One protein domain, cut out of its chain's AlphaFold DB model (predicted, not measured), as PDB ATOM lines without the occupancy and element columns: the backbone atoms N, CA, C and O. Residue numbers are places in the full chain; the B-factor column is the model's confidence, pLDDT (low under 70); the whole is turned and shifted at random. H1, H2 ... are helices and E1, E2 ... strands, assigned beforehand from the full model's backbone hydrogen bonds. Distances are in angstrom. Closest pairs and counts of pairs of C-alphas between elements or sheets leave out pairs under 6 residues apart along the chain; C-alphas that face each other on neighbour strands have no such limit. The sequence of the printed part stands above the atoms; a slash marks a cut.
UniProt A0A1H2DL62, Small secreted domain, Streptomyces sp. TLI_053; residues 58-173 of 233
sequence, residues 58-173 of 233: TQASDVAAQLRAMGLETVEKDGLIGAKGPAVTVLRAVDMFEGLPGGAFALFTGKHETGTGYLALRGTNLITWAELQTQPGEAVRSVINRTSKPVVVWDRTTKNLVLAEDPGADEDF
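Overview. This is residues 58 to 173 of the 233 residues of the protein "Small secreted domain" of Streptomyces sp. TLI_053 (UniProt A0A1H2DL62). A twisted six-stranded antiparallel sheet has two helices, H1 and H2, over one face and a smaller three-stranded sheet partly over the other, with the strands of the two sheets crossed. The 116 printed residues hold two named helices and nine named strands, in the chain order H1 E1 E2 H2 E3 E4 E5 E6 E7 E8 E9. The large sheet runs E1 E2 E4 E3 E6 E9; the small one, mixed, runs E5 E7 E8. The class is mixed, and the whole is compact, with a radius of gyration of the C-alphas of 12.7 A and spans of 35 by 27 by 22 A.

Arrangement. The large sheet runs E1, residues 73 to 77, E2, 80 to 86, E4, 116 to 122, E3, 104 to 108, E6, 142 to 145, and E9, 170 to 172. It is twisted, its C-alphas up to 4.3 A off the best plane. Within hydrogen-bond range are N 75 and O 82 at 2.8 A in the hairpin E1 and E2, N 83 and O 119 at 2.8 A between E2 and E4, N 107 and O 118 at 2.8 A in the hairpin E3 and E4, N 106 and O 144 at 2.9 A between E3 and E6, and N 143 and O 171 at 3.0 A between E6 and E9. H1, residues 58 to 69, is over E1 and E2 at a height over the sheet of 9.0 A; its closest C-alphas to E1 are those of Ala 64 and Thr 74, 6.1 A. H2, residues 87 to 97, is on the same face at a height of 8.0 A, over E4 and, only just, E3, with 3 of its C-alphas on E3; the closest C-alphas of H2 and E4 are those of Ala 87 and Gly 117, 4.4 A. These helices and the sheet make two layers. In both helices every O i to N i+4 pair is within hydrogen-bond range. E2, H2 and E3 form a split strand-helix-strand unit, two strands running the same way with E4 between them, its crossover right-handed. The small sheet of E5, residues 129 to 132, E7, 151 to 155, and E8, 160 to 164, makes a sandwich, two sheets face to face, with the large one: the facing parts are 10.2 A centre to centre, the strands at 45 degrees. E5 and E7 are parallel, N 130 and O 152 at 2.8 A; E7 and E8 are an antiparallel hairpin, N 153 and O 162 at 2.7 A. The closest C-alphas of E6 and E8 are those of Asn 145 and Ala 164, 6.5 A.

Along the chain. H1 measures 16.7 A and begins at C-alpha 58 (47.790, -30.741, 60.218). H2 measures 15.3 A, E2 20.0 A and E4 20.3 A, ending at C-alpha 122 (40.680, -20.176, 58.407). E9 ends at C-alpha 172 (26.329, -9.190, 43.832).

Size, cuts and confidence. The farthest C-alphas, those of Thr 58 and Gly 137, are 35.3 A apart. The printed part has no cut and no long link. Mean pLDDT of the printed part is 71.1; 57 residues are under 70, among them residues 122 to 139 and 147 to 173.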
ATOM      1  N   THR A  58      48.025 -29.441  60.857       59.34
ATOM      2  CA  THR A  58      47.790 -30.741  60.218       59.34
ATOM      3  C   THR A  58      46.444 -30.798  59.483       59.34
ATOM      4  O   THR A  58      46.416 -31.112  58.298       59.34
ATOM      5  N   GLN A  59      45.341 -30.406  60.126       68.69
ATOM      6  CA  GLN A  59      44.023 -30.345  59.481       68.69
ATOM      7  C   GLN A  59      43.972 -29.322  58.338       68.69
ATOM      8  O   GLN A  59      43.285 -29.549  57.347       68.69
ATOM      9  N   ALA A  60      44.709 -28.212  58.438       66.06
ATOM     10  CA  ALA A  60      44.785 -27.225  57.365       66.06
ATOM     11  C   ALA A  60      45.456 -27.799  56.107       66.06
ATOM     12  O   ALA A  60      44.947 -27.624  54.998       66.06
ATOM     13  N   SER A  61      46.530 -28.572  56.290       69.56
ATOM     14  CA  SER A  61      47.201 -29.260  55.186       69.56
ATOM     15  C   SER A  61      46.324 -30.339  54.529       69.56
ATOM     16  O   SER A  61      46.337 -30.469  53.302       69.56
ATOM     17  N   ASP A  62      45.490 -31.038  55.309       80.75
ATOM     18  CA  ASP A  62      44.524 -32.023  54.801       80.75
ATOM     19  C   ASP A  62      43.385 -31.356  54.015       80.75
ATOM     20  O   ASP A  62      43.035 -31.796  52.917       80.75
ATOM     21  N   VAL A  63      42.845 -30.244  54.526       80.69
ATOM     22  CA  VAL A  63      41.827 -29.436  53.833       80.69
ATOM     23  C   VAL A  63      42.387 -28.875  52.523       80.69
ATOM     24  O   VAL A  63      41.736 -28.959  51.480       80.69
ATOM     25  N   ALA A  64      43.624 -28.376  52.527       80.00
ATOM     26  CA  ALA A  64      44.293 -27.931  51.311       80.00
ATOM     27  C   ALA A  64      44.507 -29.090  50.319       80.00
ATOM     28  O   ALA A  64      44.355 -28.908  49.113       80.00
ATOM     29  N   ALA A  65      44.836 -30.297  50.784       82.44
ATOM     30  CA  ALA A  65      44.948 -31.473  49.919       82.44
ATOM     31  C   ALA A  65      43.600 -31.865  49.286       82.44
ATOM     32  O   ALA A  65      43.554 -32.163  48.093       82.44
ATOM     33  N   GLN A  66      42.498 -31.797  50.041       85.19
ATOM     34  CA  GLN A  66      41.146 -32.045  49.526       85.19
ATOM     35  C   GLN A  66      40.732 -31.016  48.468       85.19
ATOM     36  O   GLN A  66      40.221 -31.381  47.412       85.19
ATOM     37  N   LEU A  67      41.009 -29.735  48.709       84.88
ATOM     38  CA  LEU A  67      40.757 -28.664  47.743       84.88
ATOM     39  C   LEU A  67      41.561 -28.871  46.445       84.88
ATOM     40  O   LEU A  67      41.001 -28.752  45.354       84.88
ATOM     41  N   ARG A  68      42.835 -29.279  46.541       86.12
ATOM     42  CA  ARG A  68      43.642 -29.656  45.363       86.12
ATOM     43  C   ARG A  68      43.065 -30.858  44.620       86.12
ATOM     44  O   ARG A  68      43.073 -30.867  43.393       86.12
ATOM     45  N   ALA A  69      42.536 -31.851  45.336       88.25
ATOM     46  CA  ALA A  69      41.887 -33.012  44.725       88.25
ATOM     47  C   ALA A  69      40.605 -32.638  43.957       88.25
ATOM     48  O   ALA A  69      40.275 -33.290  42.969       88.25
ATOM     49  N   MET A  70      39.925 -31.557  44.354       87.12
ATOM     50  CA  MET A  70      38.814 -30.974  43.588       87.12
ATOM     51  C   MET A  70      39.269 -30.180  42.352       87.12
ATOM     52  O   MET A  70      38.432 -29.677  41.606       87.12
ATOM     53  N   GLY A  71      40.578 -30.064  42.111       86.62
ATOM     54  CA  GLY A  71      41.147 -29.299  41.003       86.62
ATOM     55  C   GLY A  71      41.285 -27.805  41.291       86.62
ATOM     56  O   GLY A  71      41.429 -27.022  40.354       86.62
ATOM     57  N   LEU A  72      41.225 -27.397  42.564       87.19
ATOM     58  CA  LEU A  72      41.480 -26.016  42.963       87.19
ATOM     59  C   LEU A  72      42.976 -25.792  43.204       87.19
ATOM     60  O   LEU A  72      43.678 -26.624  43.778       87.19
ATOM     61  N   GLU A  73      43.463 -24.627  42.803       85.06
ATOM     62  CA  GLU A  73      44.807 -24.164  43.116       85.06
ATOM     63  C   GLU A  73      44.817 -23.601  44.538       85.06
ATOM     64  O   GLU A  73      44.164 -22.597  44.807       85.06
ATOM     65  N   THR A  74      45.532 -24.239  45.465       83.19
ATOM     66  CA  THR A  74      45.484 -23.859  46.885       83.19
ATOM     67  C   THR A  74      46.803 -23.305  47.397       83.19
ATOM     68  O   THR A  74      47.864 -23.882  47.136       83.19
ATOM     69  N   VAL A  75      46.721 -22.294  48.252       75.44
ATOM     70  CA  VAL A  75      47.851 -21.702  48.967       75.44
ATOM     71  C   VAL A  75      47.564 -21.760  50.458       75.44
ATOM     72  O   VAL A  75      46.481 -21.391  50.901       75.44
ATOM     73  N   GLU A  76      48.541 -22.208  51.239       74.19
ATOM     74  CA  GLU A  76      48.456 -22.211  52.696       74.19
ATOM     75  C   GLU A  76      49.467 -21.218  53.261       74.19
ATOM     76  O   GLU A  76      50.640 -21.223  52.876       74.19
ATOM     77  N   LYS A  77      49.015 -20.348  54.164       66.19
ATOM     78  CA  LYS A  77      49.879 -19.387  54.846       66.19
ATOM     79  C   LYS A  77      49.326 -19.060  56.228       66.19
ATOM     80  O   LYS A  77      48.202 -18.588  56.350       66.19
ATOM     81  N   ASP A  78      50.110 -19.329  57.270       63.94
ATOM     82  CA  ASP A  78      49.791 -18.972  58.665       63.94
ATOM     83  C   ASP A  78      48.398 -19.454  59.141       63.94
ATOM     84  O   ASP A  78      47.650 -18.735  59.821       63.94
ATOM     85  N   GLY A  79      48.036 -20.683  58.743       64.06
ATOM     86  CA  GLY A  79      46.761 -21.332  59.073       64.06
ATOM     87  C   GLY A  79      45.548 -20.821  58.285       64.06
ATOM     88  O   GLY A  79      44.417 -21.181  58.612       64.06
ATOM     89  N   LEU A  80      45.767 -19.965  57.281       69.25
ATOM     90  CA  LEU A  80      44.792 -19.593  56.257       69.25
ATOM     91  C   LEU A  80      45.001 -20.464  55.020       69.25
ATOM     92  O   LEU A  80      46.127 -20.624  54.549       69.25
ATOM     93  N   ILE A  81      43.904 -20.979  54.482       78.00
ATOM     94  CA  ILE A  81      43.881 -21.765  53.256       78.00
ATOM     95  C   ILE A  81      43.136 -20.937  52.222       78.00
ATOM     96  O   ILE A  81      41.946 -20.688  52.375       78.00
ATOM     97  N   GLY A  82      43.839 -20.491  51.189       82.06
ATOM     98  CA  GLY A  82      43.241 -19.922  49.990       82.06
ATOM     99  C   GLY A  82      43.107 -20.995  48.919       82.06
ATOM    100  O   GLY A  82      43.990 -21.840  48.787       82.06
ATOM    101  N   ALA A  83      42.034 -20.959  48.139       84.88
ATOM    102  CA  ALA A  83      41.861 -21.797  46.964       84.88
ATOM    103  C   ALA A  83      41.287 -20.987  45.801       84.88
ATOM    104  O   ALA A  83      40.429 -20.132  45.994       84.88
ATOM    105  N   LYS A  84      41.749 -21.264  44.587       86.25
ATOM    106  CA  LYS A  84      41.307 -20.616  43.355       86.25
ATOM    107  C   LYS A  84      40.869 -21.668  42.350       86.25
ATOM    108  O   LYS A  84      41.516 -22.702  42.202       86.25
ATOM    109  N   GLY A  85      39.804 -21.392  41.610       86.88
ATOM    110  CA  GLY A  85      39.427 -22.231  40.481       86.88
ATOM    111  C   GLY A  85      38.113 -21.811  39.841       86.88
ATOM    112  O   GLY A  85      37.663 -20.684  40.044       86.88
ATOM    113  N   PRO A  86      37.488 -22.704  39.058       89.50
ATOM    114  CA  PRO A  86      36.173 -22.451  38.492       89.50
ATOM    115  C   PRO A  86      35.152 -22.191  39.599       89.50
ATOM    116  O   PRO A  86      35.102 -22.930  40.585       89.50
ATOM    117  N   ALA A  87      34.306 -21.186  39.397       85.38
ATOM    118  CA  ALA A  87      33.203 -20.820  40.280       85.38
ATOM    119  C   ALA A  87      32.416 -22.028  40.818       85.38
ATOM    120  O   ALA A  87      32.254 -22.187  42.023       85.38
ATOM    121  N   VAL A  88      32.008 -22.936  39.929       88.00
ATOM    122  CA  VAL A  88      31.222 -24.131  40.278       88.00
ATOM    123  C   VAL A  88      31.956 -25.044  41.264       88.00
ATOM    124  O   VAL A  88      31.344 -25.630  42.155       88.00
ATOM    125  N   THR A  89      33.273 -25.179  41.117       88.69
ATOM    126  CA  THR A  89      34.097 -25.990  42.020       88.69
ATOM    127  C   THR A  89      34.283 -25.288  43.361       88.69
ATOM    128  O   THR A  89      34.262 -25.932  44.405       88.69
ATOM    129  N   VAL A  90      34.423 -23.962  43.339       86.81
ATOM    130  CA  VAL A  90      34.535 -23.142  44.548       86.81
ATOM    131  C   VAL A  90      33.243 -23.164  45.361       86.81
ATOM    132  O   VAL A  90      33.317 -23.342  46.569       86.81
ATOM    133  N   LEU A  91      32.074 -23.097  44.721       87.38
ATOM    134  CA  LEU A  91      30.776 -23.227  45.393       87.38
ATOM    135  C   LEU A  91      30.643 -24.557  46.136       87.38
ATOM    136  O   LEU A  91      30.345 -24.581  47.324       87.38
ATOM    137  N   ARG A  92      30.990 -25.666  45.472       88.00
ATOM    138  CA  ARG A  92      31.005 -26.991  46.116       88.00
ATOM    139  C   ARG A  92      31.940 -27.040  47.319       88.00
ATOM    140  O   ARG A  92      31.650 -27.723  48.296       88.00
ATOM    141  N   ALA A  93      33.071 -26.346  47.236       85.88
ATOM    142  CA  ALA A  93      34.011 -26.258  48.339       85.88
ATOM    143  C   ALA A  93      33.465 -25.406  49.497       85.88
ATOM    144  O   ALA A  93      33.660 -25.782  50.648       85.88
ATOM    145  N   VAL A  94      32.755 -24.306  49.218       84.50
ATOM    146  CA  VAL A  94      32.077 -23.495  50.245       84.50
ATOM    147  C   VAL A  94      31.068 -24.345  51.014       84.50
ATOM    148  O   VAL A  94      31.163 -24.411  52.237       84.50
ATOM    149  N   ASP A  95      30.190 -25.062  50.308       84.75
ATOM    150  CA  ASP A  95      29.172 -25.926  50.926       84.75
ATOM    151  C   ASP A  95      29.802 -27.024  51.796       84.75
ATOM    152  O   ASP A  95      29.332 -27.340  52.887       84.75
ATOM    153  N   MET A  96      30.915 -27.600  51.333       82.56
ATOM    154  CA  MET A  96      31.627 -28.657  52.053       82.56
ATOM    155  C   MET A  96      32.238 -28.173  53.377       82.56
ATOM    156  O   MET A  96      32.436 -28.971  54.294       82.56
ATOM    157  N   PHE A  97      32.545 -26.879  53.480       77.06
ATOM    158  CA  PHE A  97      33.293 -26.293  54.591       77.06
ATOM    159  C   PHE A  97      32.506 -25.256  55.400       77.06
ATOM    160  O   PHE A  97      33.069 -24.638  56.305       77.06
ATOM    161  N   GLU A  98      31.204 -25.105  55.148       72.06
ATOM    162  CA  GLU A  98      30.319 -24.180  55.868       72.06
ATOM    163  C   GLU A  98      30.298 -24.452  57.388       72.06
ATOM    164  O   GLU A  98      30.186 -23.530  58.193       72.06
ATOM    165  N   GLY A  99      30.502 -25.709  57.801       67.12
ATOM    166  CA  GLY A  99      30.550 -26.122  59.209       67.12
ATOM    167  C   GLY A  99      31.893 -25.917  59.924       67.12
ATOM    168  O   GLY A  99      32.010 -26.285  61.095       67.12
ATOM    169  N   LEU A 100      32.926 -25.385  59.258       69.50
ATOM    170  CA  LEU A 100      34.245 -25.229  59.876       69.50
ATOM    171  C   LEU A 100      34.275 -24.092  60.917       69.50
ATOM    172  O   LEU A 100      33.740 -23.005  60.678       69.50
ATOM    173  N   PRO A 101      34.985 -24.272  62.048       59.00
ATOM    174  CA  PRO A 101      35.155 -23.224  63.049       59.00
ATOM    175  C   PRO A 101      35.981 -22.057  62.479       59.00
ATOM    176  O   PRO A 101      37.202 -22.146  62.342       59.00
ATOM    177  N   GLY A 102      35.308 -20.947  62.168       64.56
ATOM    178  CA  GLY A 102      35.877 -19.766  61.500       64.56
ATOM    179  C   GLY A 102      35.159 -19.387  60.201       64.56
ATOM    180  O   GLY A 102      35.255 -18.234  59.787       64.56
ATOM    181  N   GLY A 103      34.373 -20.310  59.639       73.06
ATOM    182  CA  GLY A 103      33.572 -20.112  58.436       73.06
ATOM    183  C   GLY A 103      34.380 -20.085  57.140       73.06
ATOM    184  O   GLY A 103      35.614 -20.011  57.131       73.06
ATOM    185  N   ALA A 104      33.647 -20.146  56.033       78.88
ATOM    186  CA  ALA A 104      34.176 -20.028  54.684       78.88
ATOM    187  C   ALA A 104      33.800 -18.670  54.088       78.88
ATOM    188  O   ALA A 104      32.682 -18.192  54.280       78.88
ATOM    189  N   PHE A 105      34.714 -18.058  53.339       79.88
ATOM    190  CA  PHE A 105      34.385 -16.908  52.504       79.88
ATOM    191  C   PHE A 105      34.827 -17.164  51.067       79.88
ATOM    192  O   PHE A 105      35.913 -17.695  50.841       79.88
ATOM    193  N   ALA A 106      34.003 -16.784  50.096       83.31
ATOM    194  CA  ALA A 106      34.331 -16.902  48.683       83.31
ATOM    195  C   ALA A 106      34.025 -15.615  47.919       83.31
ATOM    196  O   ALA A 106      33.096 -14.887  48.244       83.31
ATOM    197  N   LEU A 107      34.828 -15.339  46.901       82.19
ATOM    198  CA  LEU A 107      34.735 -14.176  46.027       82.19
ATOM    199  C   LEU A 107      34.713 -14.673  44.588       82.19
ATOM    200  O   LEU A 107      35.487 -15.566  44.249       82.19
ATOM    201  N   PHE A 108      33.885 -14.086  43.734       82.00
ATOM    202  CA  PHE A 108      33.787 -14.494  42.335       82.00
ATOM    203  C   PHE A 108      33.946 -13.312  41.400       82.00
ATOM    204  O   PHE A 108      33.640 -12.172  41.746       82.00
ATOM    205  N   THR A 109      34.439 -13.588  40.200       80.06
ATOM    206  CA  THR A 109      34.768 -12.559  39.205       80.06
ATOM    207  C   THR A 109      33.654 -12.338  38.191       80.06
ATOM    208  O   THR A 109      33.678 -11.364  37.441       80.06
ATOM    209  N   GLY A 110      32.627 -13.186  38.217       75.00
ATOM    210  CA  GLY A 110      31.338 -12.976  37.574       75.00
ATOM    211  C   GLY A 110      30.217 -12.688  38.580       75.00
ATOM    212  O   GLY A 110      30.336 -12.948  39.779       75.00
ATOM    213  N   LYS A 111      29.123 -12.113  38.075       76.25
ATOM    214  CA  LYS A 111      27.870 -11.963  38.835       76.25
ATOM    215  C   LYS A 111      27.237 -13.339  39.051       76.25
ATOM    216  O   LYS A 111      27.493 -14.234  38.239       76.25
ATOM    217  N   HIS A 112      26.420 -13.491  40.087       79.38
ATOM    218  CA  HIS A 112      25.740 -14.746  40.423       79.38
ATOM    219  C   HIS A 112      26.724 -15.919  40.521       79.38
ATOM    220  O   HIS A 112      26.566 -16.945  39.858       79.38
ATOM    221  N   GLU A 113      27.820 -15.700  41.254       81.19
ATOM    222  CA  GLU A 113      28.817 -16.730  41.538       81.19
ATOM    223  C   GLU A 113      29.388 -17.403  40.275       81.19
ATOM    224  O   GLU A 113      29.654 -18.601  40.263       81.19
ATOM    225  N   THR A 114      29.562 -16.658  39.177       81.50
ATOM    226  CA  THR A 114      30.119 -17.181  37.913       81.50
ATOM    227  C   THR A 114      31.595 -16.811  37.721       81.50
ATOM    228  O   THR A 114      32.164 -16.001  38.451       81.50
ATOM    229  N   GLY A 115      32.253 -17.410  36.723       83.81
ATOM    230  CA  GLY A 115      33.644 -17.097  36.374       83.81
ATOM    231  C   GLY A 115      34.673 -17.802  37.262       83.81
ATOM    232  O   GLY A 115      34.586 -19.013  37.488       83.81
ATOM    233  N   THR A 116      35.675 -17.054  37.723       83.69
ATOM    234  CA  THR A 116      36.708 -17.551  38.641       83.69
ATOM    235  C   THR A 116      36.259 -17.315  40.073       83.69
ATOM    236  O   THR A 116      35.866 -16.204  40.422       83.69
ATOM    237  N   GLY A 117      36.346 -18.345  40.907       83.62
ATOM    238  CA  GLY A 117      36.128 -18.249  42.343       83.62
ATOM    239  C   GLY A 117      37.446 -18.233  43.118       83.62
ATOM    240  O   GLY A 117      38.405 -18.927  42.768       83.62
ATOM    241  N   TYR A 118      37.456 -17.477  44.208       83.12
ATOM    242  CA  TYR A 118      38.505 -17.419  45.213       83.12
ATOM    243  C   TYR A 118      37.880 -17.743  46.562       83.12
ATOM    244  O   TYR A 118      37.115 -16.951  47.095       83.12
ATOM    245  N   LEU A 119      38.199 -18.907  47.108       85.00
ATOM    246  CA  LEU A 119      37.804 -19.344  48.439       85.00
ATOM    247  C   LEU A 119      38.916 -19.012  49.424       85.00
ATOM    248  O   LEU A 119      40.091 -19.217  49.119       85.00
ATOM    249  N   ALA A 120      38.560 -18.610  50.636       80.75
ATOM    250  CA  ALA A 120      39.460 -18.780  51.754       80.75
ATOM    251  C   ALA A 120      38.769 -19.271  53.027       80.75
ATOM    252  O   ALA A 120      37.620 -18.956  53.338       80.75
ATOM    253  N   LEU A 121      39.520 -20.101  53.744       76.94
ATOM    254  CA  LEU A 121      39.128 -20.807  54.954       76.94
ATOM    255  C   LEU A 121      40.172 -20.513  56.030       76.94
ATOM    256  O   LEU A 121      41.375 -20.566  55.755       76.94
ATOM    257  N   ARG A 122      39.750 -20.254  57.269       66.62
ATOM    258  CA  ARG A 122      40.680 -20.176  58.407       66.62
ATOM    259  C   ARG A 122      40.100 -20.823  59.650       66.62
ATOM    260  O   ARG A 122      38.940 -20.605  59.974       66.62
ATOM    261  N   GLY A 123      40.949 -21.504  60.417       55.91
ATOM    262  CA  GLY A 123      40.614 -21.957  61.764       55.91
ATOM    263  C   GLY A 123      40.538 -20.782  62.738       55.91
ATOM    264  O   GLY A 123      41.556 -20.202  63.101       55.91
ATOM    265  N   THR A 124      39.338 -20.441  63.200       45.94
ATOM    266  CA  THR A 124      38.999 -19.585  64.365       45.94
ATOM    267  C   THR A 124      39.460 -18.119  64.413       45.94
ATOM    268  O   THR A 124      38.982 -17.390  65.277       45.94
ATOM    269  N   ASN A 125      40.325 -17.632  63.518       43.59
ATOM    270  CA  ASN A 125      40.859 -16.262  63.604       43.59
ATOM    271  C   ASN A 125      40.968 -15.560  62.244       43.59
ATOM    272  O   ASN A 125      42.019 -15.010  61.915       43.59
ATOM    273  N   LEU A 126      39.916 -15.556  61.416       49.22
ATOM    274  CA  LEU A 126      39.855 -14.562  60.338       49.22
ATOM    275  C   LEU A 126      39.920 -13.178  61.001       49.22
ATOM    276  O   LEU A 126      39.021 -12.778  61.742       49.22
ATOM    277  N   ILE A 127      41.053 -12.498  60.825       47.31
ATOM    278  CA  ILE A 127      41.170 -11.080  61.149       47.31
ATOM    279  C   ILE A 127      40.153 -10.389  60.235       47.31
ATOM    280  O   ILE A 127      39.934 -10.838  59.114       47.31
ATOM    281  N   THR A 128      39.512  -9.334  60.725       48.31
ATOM    282  CA  THR A 128      38.388  -8.603  60.108       48.31
ATOM    283  C   THR A 128      38.619  -8.100  58.676       48.31
ATOM    284  O   THR A 128      37.706  -7.542  58.075       48.31
ATOM    285  N   TRP A 129      39.816  -8.276  58.120       42.00
ATOM    286  CA  TRP A 129      40.166  -7.882  56.766       42.00
ATOM    287  C   TRP A 129      41.049  -8.942  56.090       42.00
ATOM    288  O   TRP A 129      41.969  -9.491  56.699       42.00
ATOM    289  N   ALA A 130      40.756  -9.224  54.823       51.69
ATOM    290  CA  ALA A 130      41.515 -10.087  53.931       51.69
ATOM    291  C   ALA A 130      41.922  -9.282  52.691       51.69
ATOM    292  O   ALA A 130      41.129  -8.535  52.117       51.69
ATOM    293  N   GLU A 131      43.173  -9.421  52.267       51.50
ATOM    294  CA  GLU A 131      43.667  -8.779  51.052       51.50
ATOM    295  C   GLU A 131      43.817  -9.834  49.955       51.50
ATOM    296  O   GLU A 131      44.606 -10.771  50.092       51.50
ATOM    297  N   LEU A 132      43.046  -9.691  48.875       58.53
ATOM    298  CA  LEU A 132      43.083 -10.600  47.735       58.53
ATOM    299  C   LEU A 132      43.814  -9.922  46.573       58.53
ATOM    300  O   LEU A 132      43.508  -8.790  46.200       58.53
ATOM    301  N   GLN A 133      44.776 -10.626  45.978       53.09
ATOM    302  CA  GLN A 133      45.348 -10.232  44.694       53.09
ATOM    303  C   GLN A 133      44.670 -11.046  43.593       53.09
ATOM    304  O   GLN A 133      44.985 -12.219  43.389       53.09
ATOM    305  N   THR A 134      43.704 -10.427  42.916       60.28
ATOM    306  CA  THR A 134      43.136 -10.954  41.671       60.28
ATOM    307  C   THR A 134      44.126 -10.757  40.522       60.28
ATOM    308  O   THR A 134      45.106 -10.014  40.643       60.28
ATOM    309  N   GLN A 135      43.912 -11.447  39.397       59.44
ATOM    310  CA  GLN A 135      44.738 -11.196  38.217       59.44
ATOM    311  C   GLN A 135      44.530  -9.755  37.707       59.44
ATOM    312  O   GLN A 135      43.445  -9.192  37.875       59.44
ATOM    313  N   PRO A 136      45.542  -9.138  37.067       54.75
ATOM    314  CA  PRO A 136      45.386  -7.816  36.468       54.75
ATOM    315  C   PRO A 136      44.205  -7.789  35.483       54.75
ATOM    316  O   PRO A 136      44.180  -8.558  34.528       54.75
ATOM    317  N   GLY A 137      43.234  -6.900  35.716       56.94
ATOM    318  CA  GLY A 137      42.014  -6.779  34.904       56.94
ATOM    319  C   GLY A 137      40.822  -7.619  35.382       56.94
ATOM    320  O   GLY A 137      39.743  -7.509  34.806       56.94
ATOM    321  N   GLU A 138      40.983  -8.411  36.441       63.50
ATOM    322  CA  GLU A 138      39.914  -9.222  37.018       63.50
ATOM    323  C   GLU A 138      39.342  -8.526  38.264       63.50
ATOM    324  O   GLU A 138      40.028  -8.355  39.274       63.50
ATOM    325  N   ALA A 139      38.089  -8.077  38.171       66.81
ATOM    326  CA  ALA A 139      37.372  -7.432  39.267       66.81
ATOM    327  C   ALA A 139      36.465  -8.442  39.970       66.81
ATOM    328  O   ALA A 139      35.812  -9.254  39.313       66.81
ATOM    329  N   VAL A 140      36.382  -8.361  41.297       70.75
ATOM    330  CA  VAL A 140      35.402  -9.144  42.055       70.75
ATOM    331  C   VAL A 140      33.993  -8.603  41.776       70.75
ATOM    332  O   VAL A 140      33.765  -7.392  41.783       70.75
ATOM    333  N   ARG A 141      33.051  -9.505  41.495       73.00
ATOM    334  CA  ARG A 141      31.665  -9.222  41.096       73.00
ATOM    335  C   ARG A 141      30.609  -9.839  42.006       73.00
ATOM    336  O   ARG A 141      29.498  -9.334  41.989       73.00
ATOM    337  N   SER A 142      30.939 -10.846  42.808       72.25
ATOM    338  CA  SER A 142      30.055 -11.346  43.868       72.25
ATOM    339  C   SER A 142      30.851 -11.917  45.042       72.25
ATOM    340  O   SER A 142      32.042 -12.230  44.905       72.25
ATOM    341  N   VAL A 143      30.217 -12.004  46.212       76.69
ATOM    342  CA  VAL A 143      30.797 -12.554  47.445       76.69
ATOM    343  C   VAL A 143      29.809 -13.466  48.153       76.69
ATOM    344  O   VAL A 143      28.615 -13.195  48.195       76.69
ATOM    345  N   ILE A 144      30.352 -14.512  48.770       78.00
ATOM    346  CA  ILE A 144      29.661 -15.358  49.732       78.00
ATOM    347  C   ILE A 144      30.417 -15.262  51.051       78.00
ATOM    348  O   ILE A 144      31.588 -15.648  51.135       78.00
ATOM    349  N   ASN A 145      29.752 -14.776  52.097       76.81
ATOM    350  CA  ASN A 145      30.308 -14.756  53.446       76.81
ATOM    351  C   ASN A 145      29.558 -15.752  54.338       76.81
ATOM    352  O   ASN A 145      28.493 -15.433  54.842       76.81
ATOM    353  N   ARG A 146      30.118 -16.940  54.590       74.94
ATOM    354  CA  ARG A 146      29.589 -17.907  55.576       74.94
ATOM    355  C   ARG A 146      30.314 -17.829  56.919       74.94
ATOM    356  O   ARG A 146      30.290 -18.767  57.712       74.94
ATOM    357  N   THR A 147      31.010 -16.729  57.179       69.56
ATOM    358  CA  THR A 147      31.698 -16.508  58.451       69.56
ATOM    359  C   THR A 147      30.766 -15.814  59.435       69.56
ATOM    360  O   THR A 147      29.832 -15.122  59.050       69.56
ATOM    361  N   SER A 148      31.014 -15.968  60.735       64.12
ATOM    362  CA  SER A 148      30.214 -15.322  61.784       64.12
ATOM    363  C   SER A 148      30.580 -13.846  62.013       64.12
ATOM    364  O   SER A 148      30.202 -13.274  63.036       64.12
ATOM    365  N   LYS A 149      31.413 -13.252  61.149       66.94
ATOM    366  CA  LYS A 149      31.949 -11.889  61.274       66.94
ATOM    367  C   LYS A 149      31.903 -11.184  59.911       66.94
ATOM    368  O   LYS A 149      31.943 -11.851  58.879       66.94
ATOM    369  N   PRO A 150      31.868  -9.845  59.878       63.97
ATOM    370  CA  PRO A 150      32.038  -9.128  58.625       63.97
ATOM    371  C   PRO A 150      33.456  -9.343  58.085       63.97
ATOM    372  O   PRO A 150      34.429  -9.362  58.850       63.97
ATOM    373  N   VAL A 151      33.568  -9.487  56.765       66.00
ATOM    374  CA  VAL A 151      34.852  -9.627  56.067       66.00
ATOM    375  C   VAL A 151      35.060  -8.412  55.178       66.00
ATOM    376  O   VAL A 151      34.285  -8.146  54.259       66.00
ATOM    377  N   VAL A 152      36.132  -7.671  55.446       67.00
ATOM    378  CA  VAL A 152      36.590  -6.590  54.573       67.00
ATOM    379  C   VAL A 152      37.528  -7.186  53.525       67.00
ATOM    380  O   VAL A 152      38.530  -7.803  53.876       67.00
ATOM    381  N   VAL A 153      37.241  -6.973  52.247       67.75
ATOM    382  CA  VAL A 153      38.075  -7.386  51.119       67.75
ATOM    383  C   VAL A 153      38.628  -6.149  50.434       67.75
ATOM    384  O   VAL A 153      37.885  -5.303  49.943       67.75
ATOM    385  N   TRP A 154      39.950  -6.040  50.385       63.56
ATOM    386  CA  TRP A 154      40.614  -5.005  49.598       63.56
ATOM    387  C   TRP A 154      41.137  -5.591  48.290       63.56
ATOM    388  O   TRP A 154      41.989  -6.483  48.302       63.56
ATOM    389  N   ASP A 155      40.643  -5.069  47.168       63.62
ATOM    390  CA  ASP A 155      41.122  -5.414  45.834       63.62
ATOM    391  C   ASP A 155      42.243  -4.444  45.426       63.62
ATOM    392  O   ASP A 155      42.033  -3.248  45.198       63.62
ATOM    393  N   ARG A 156      43.472  -4.963  45.307       60.56
ATOM    394  CA  ARG A 156      44.629  -4.155  44.883       60.56
ATOM    395  C   ARG A 156      44.586  -3.737  43.420       60.56
ATOM    396  O   ARG A 156      45.234  -2.734  43.097       60.56
ATOM    397  N   THR A 157      43.902  -4.498  42.574       56.19
ATOM    398  CA  THR A 157      43.797  -4.286  41.129       56.19
ATOM    399  C   THR A 157      42.853  -3.128  40.853       56.19
ATOM    400  O   THR A 157      43.230  -2.179  40.170       56.19
ATOM    401  N   THR A 158      41.662  -3.159  41.452       60.44
ATOM    402  CA  THR A 158      40.642  -2.115  41.261       60.44
ATOM    403  C   THR A 158      40.718  -0.977  42.283       60.44
ATOM    404  O   THR A 158      40.046   0.036  42.110       60.44
ATOM    405  N   LYS A 159      41.553  -1.108  43.328       65.31
ATOM    406  CA  LYS A 159      41.621  -0.185  44.482       65.31
ATOM    407  C   LYS A 159      40.271  -0.018  45.182       65.31
ATOM    408  O   LYS A 159      39.994   1.040  45.746       65.31
ATOM    409  N   ASN A 160      39.440  -1.053  45.127       61.00
ATOM    410  CA  ASN A 160      38.116  -1.042  45.718       61.00
ATOM    411  C   ASN A 160      38.124  -1.740  47.082       61.00
ATOM    412  O   ASN A 160      38.806  -2.751  47.274       61.00
ATOM    413  N   LEU A 161      37.353  -1.187  48.018       61.12
ATOM    414  CA  LEU A 161      37.081  -1.797  49.311       61.12
ATOM    415  C   LEU A 161      35.688  -2.405  49.253       61.12
ATOM    416  O   LEU A 161      34.691  -1.704  49.099       61.12
ATOM    417  N   VAL A 162      35.641  -3.713  49.403       63.75
ATOM    418  CA  VAL A 162      34.420  -4.490  49.487       63.75
ATOM    419  C   VAL A 162      34.208  -4.860  50.947       63.75
ATOM    420  O   VAL A 162      35.112  -5.378  51.595       63.75
ATOM    421  N   LEU A 163      33.020  -4.595  51.476       62.00
ATOM    422  CA  LEU A 163      32.650  -4.982  52.829       62.00
ATOM    423  C   LEU A 163      31.499  -5.981  52.741       62.00
ATOM    424  O   LEU A 163      30.409  -5.621  52.315       62.00
ATOM    425  N   ALA A 164      31.756  -7.233  53.112       62.88
ATOM    426  CA  ALA A 164      30.708  -8.230  53.293       62.88
ATOM    427  C   ALA A 164      30.215  -8.129  54.742       62.88
ATOM    428  O   ALA A 164      30.750  -8.803  55.628       62.88
ATOM    429  N   GLU A 165      29.281  -7.202  54.985       56.50
ATOM    430  CA  GLU A 165      28.742  -6.888  56.318       56.50
ATOM    431  C   GLU A 165      27.873  -8.018  56.870       56.50
ATOM    432  O   GLU A 165      27.964  -8.324  58.062       56.50
ATOM    433  N   ASP A 166      27.098  -8.669  55.999       54.34
ATOM    434  CA  ASP A 166      26.097  -9.646  56.404       54.34
ATOM    435  C   ASP A 166      26.648 -11.084  56.398       54.34
ATOM    436  O   ASP A 166      27.006 -11.624  55.343       54.34
ATOM    437  N   PRO A 167      26.730 -11.742  57.570       54.09
ATOM    438  CA  PRO A 167      27.062 -13.155  57.646       54.09
ATOM    439  C   PRO A 167      25.896 -13.981  57.079       54.09
ATOM    440  O   PRO A 167      24.793 -13.981  57.620       54.09
ATOM    441  N   GLY A 168      26.150 -14.702  55.989       51.47
ATOM    442  CA  GLY A 168      25.195 -15.564  55.291       51.47
ATOM    443  C   GLY A 168      24.541 -14.947  54.053       51.47
ATOM    444  O   GLY A 168      23.700 -15.613  53.455       51.47
ATOM    445  N   ALA A 169      24.901 -13.718  53.666       54.06
ATOM    446  CA  ALA A 169      24.385 -13.089  52.453       54.06
ATOM    447  C   ALA A 169      25.259 -13.414  51.229       54.06
ATOM    448  O   ALA A 169      26.493 -13.346  51.289       54.06
ATOM    449  N   ASP A 170      24.589 -13.758  50.129       59.31
ATOM    450  CA  ASP A 170      25.172 -13.853  48.793       59.31
ATOM    451  C   ASP A 170      24.914 -12.494  48.111       59.31
ATOM    452  O   ASP A 170      23.768 -12.131  47.834       59.31
ATOM    453  N   GLU A 171      25.964 -11.690  47.929       65.00
ATOM    454  CA  GLU A 171      25.854 -10.298  47.471       65.00
ATOM    455  C   GLU A 171      26.531 -10.131  46.103       65.00
ATOM    456  O   GLU A 171      27.729 -10.391  45.943       65.00
ATOM    457  N   ASP A 172      25.781  -9.637  45.114       64.06
ATOM    458  CA  ASP A 172      26.329  -9.190  43.832       64.06
ATOM    459  C   ASP A 172      26.855  -7.752  43.948       64.06
ATOM    460  O   ASP A 172      26.136  -6.820  44.320       64.06
ATOM    461  N   PHE A 173      28.109  -7.531  43.551       61.59
ATOM    462  CA  PHE A 173      28.690  -6.196  43.534       61.59
ATOM    463  C   PHE A 173      28.105  -5.351  42.400       61.59
ATOM    464  O   PHE A 173      28.060  -5.796  41.243       61.59
TER     465      PHE A 173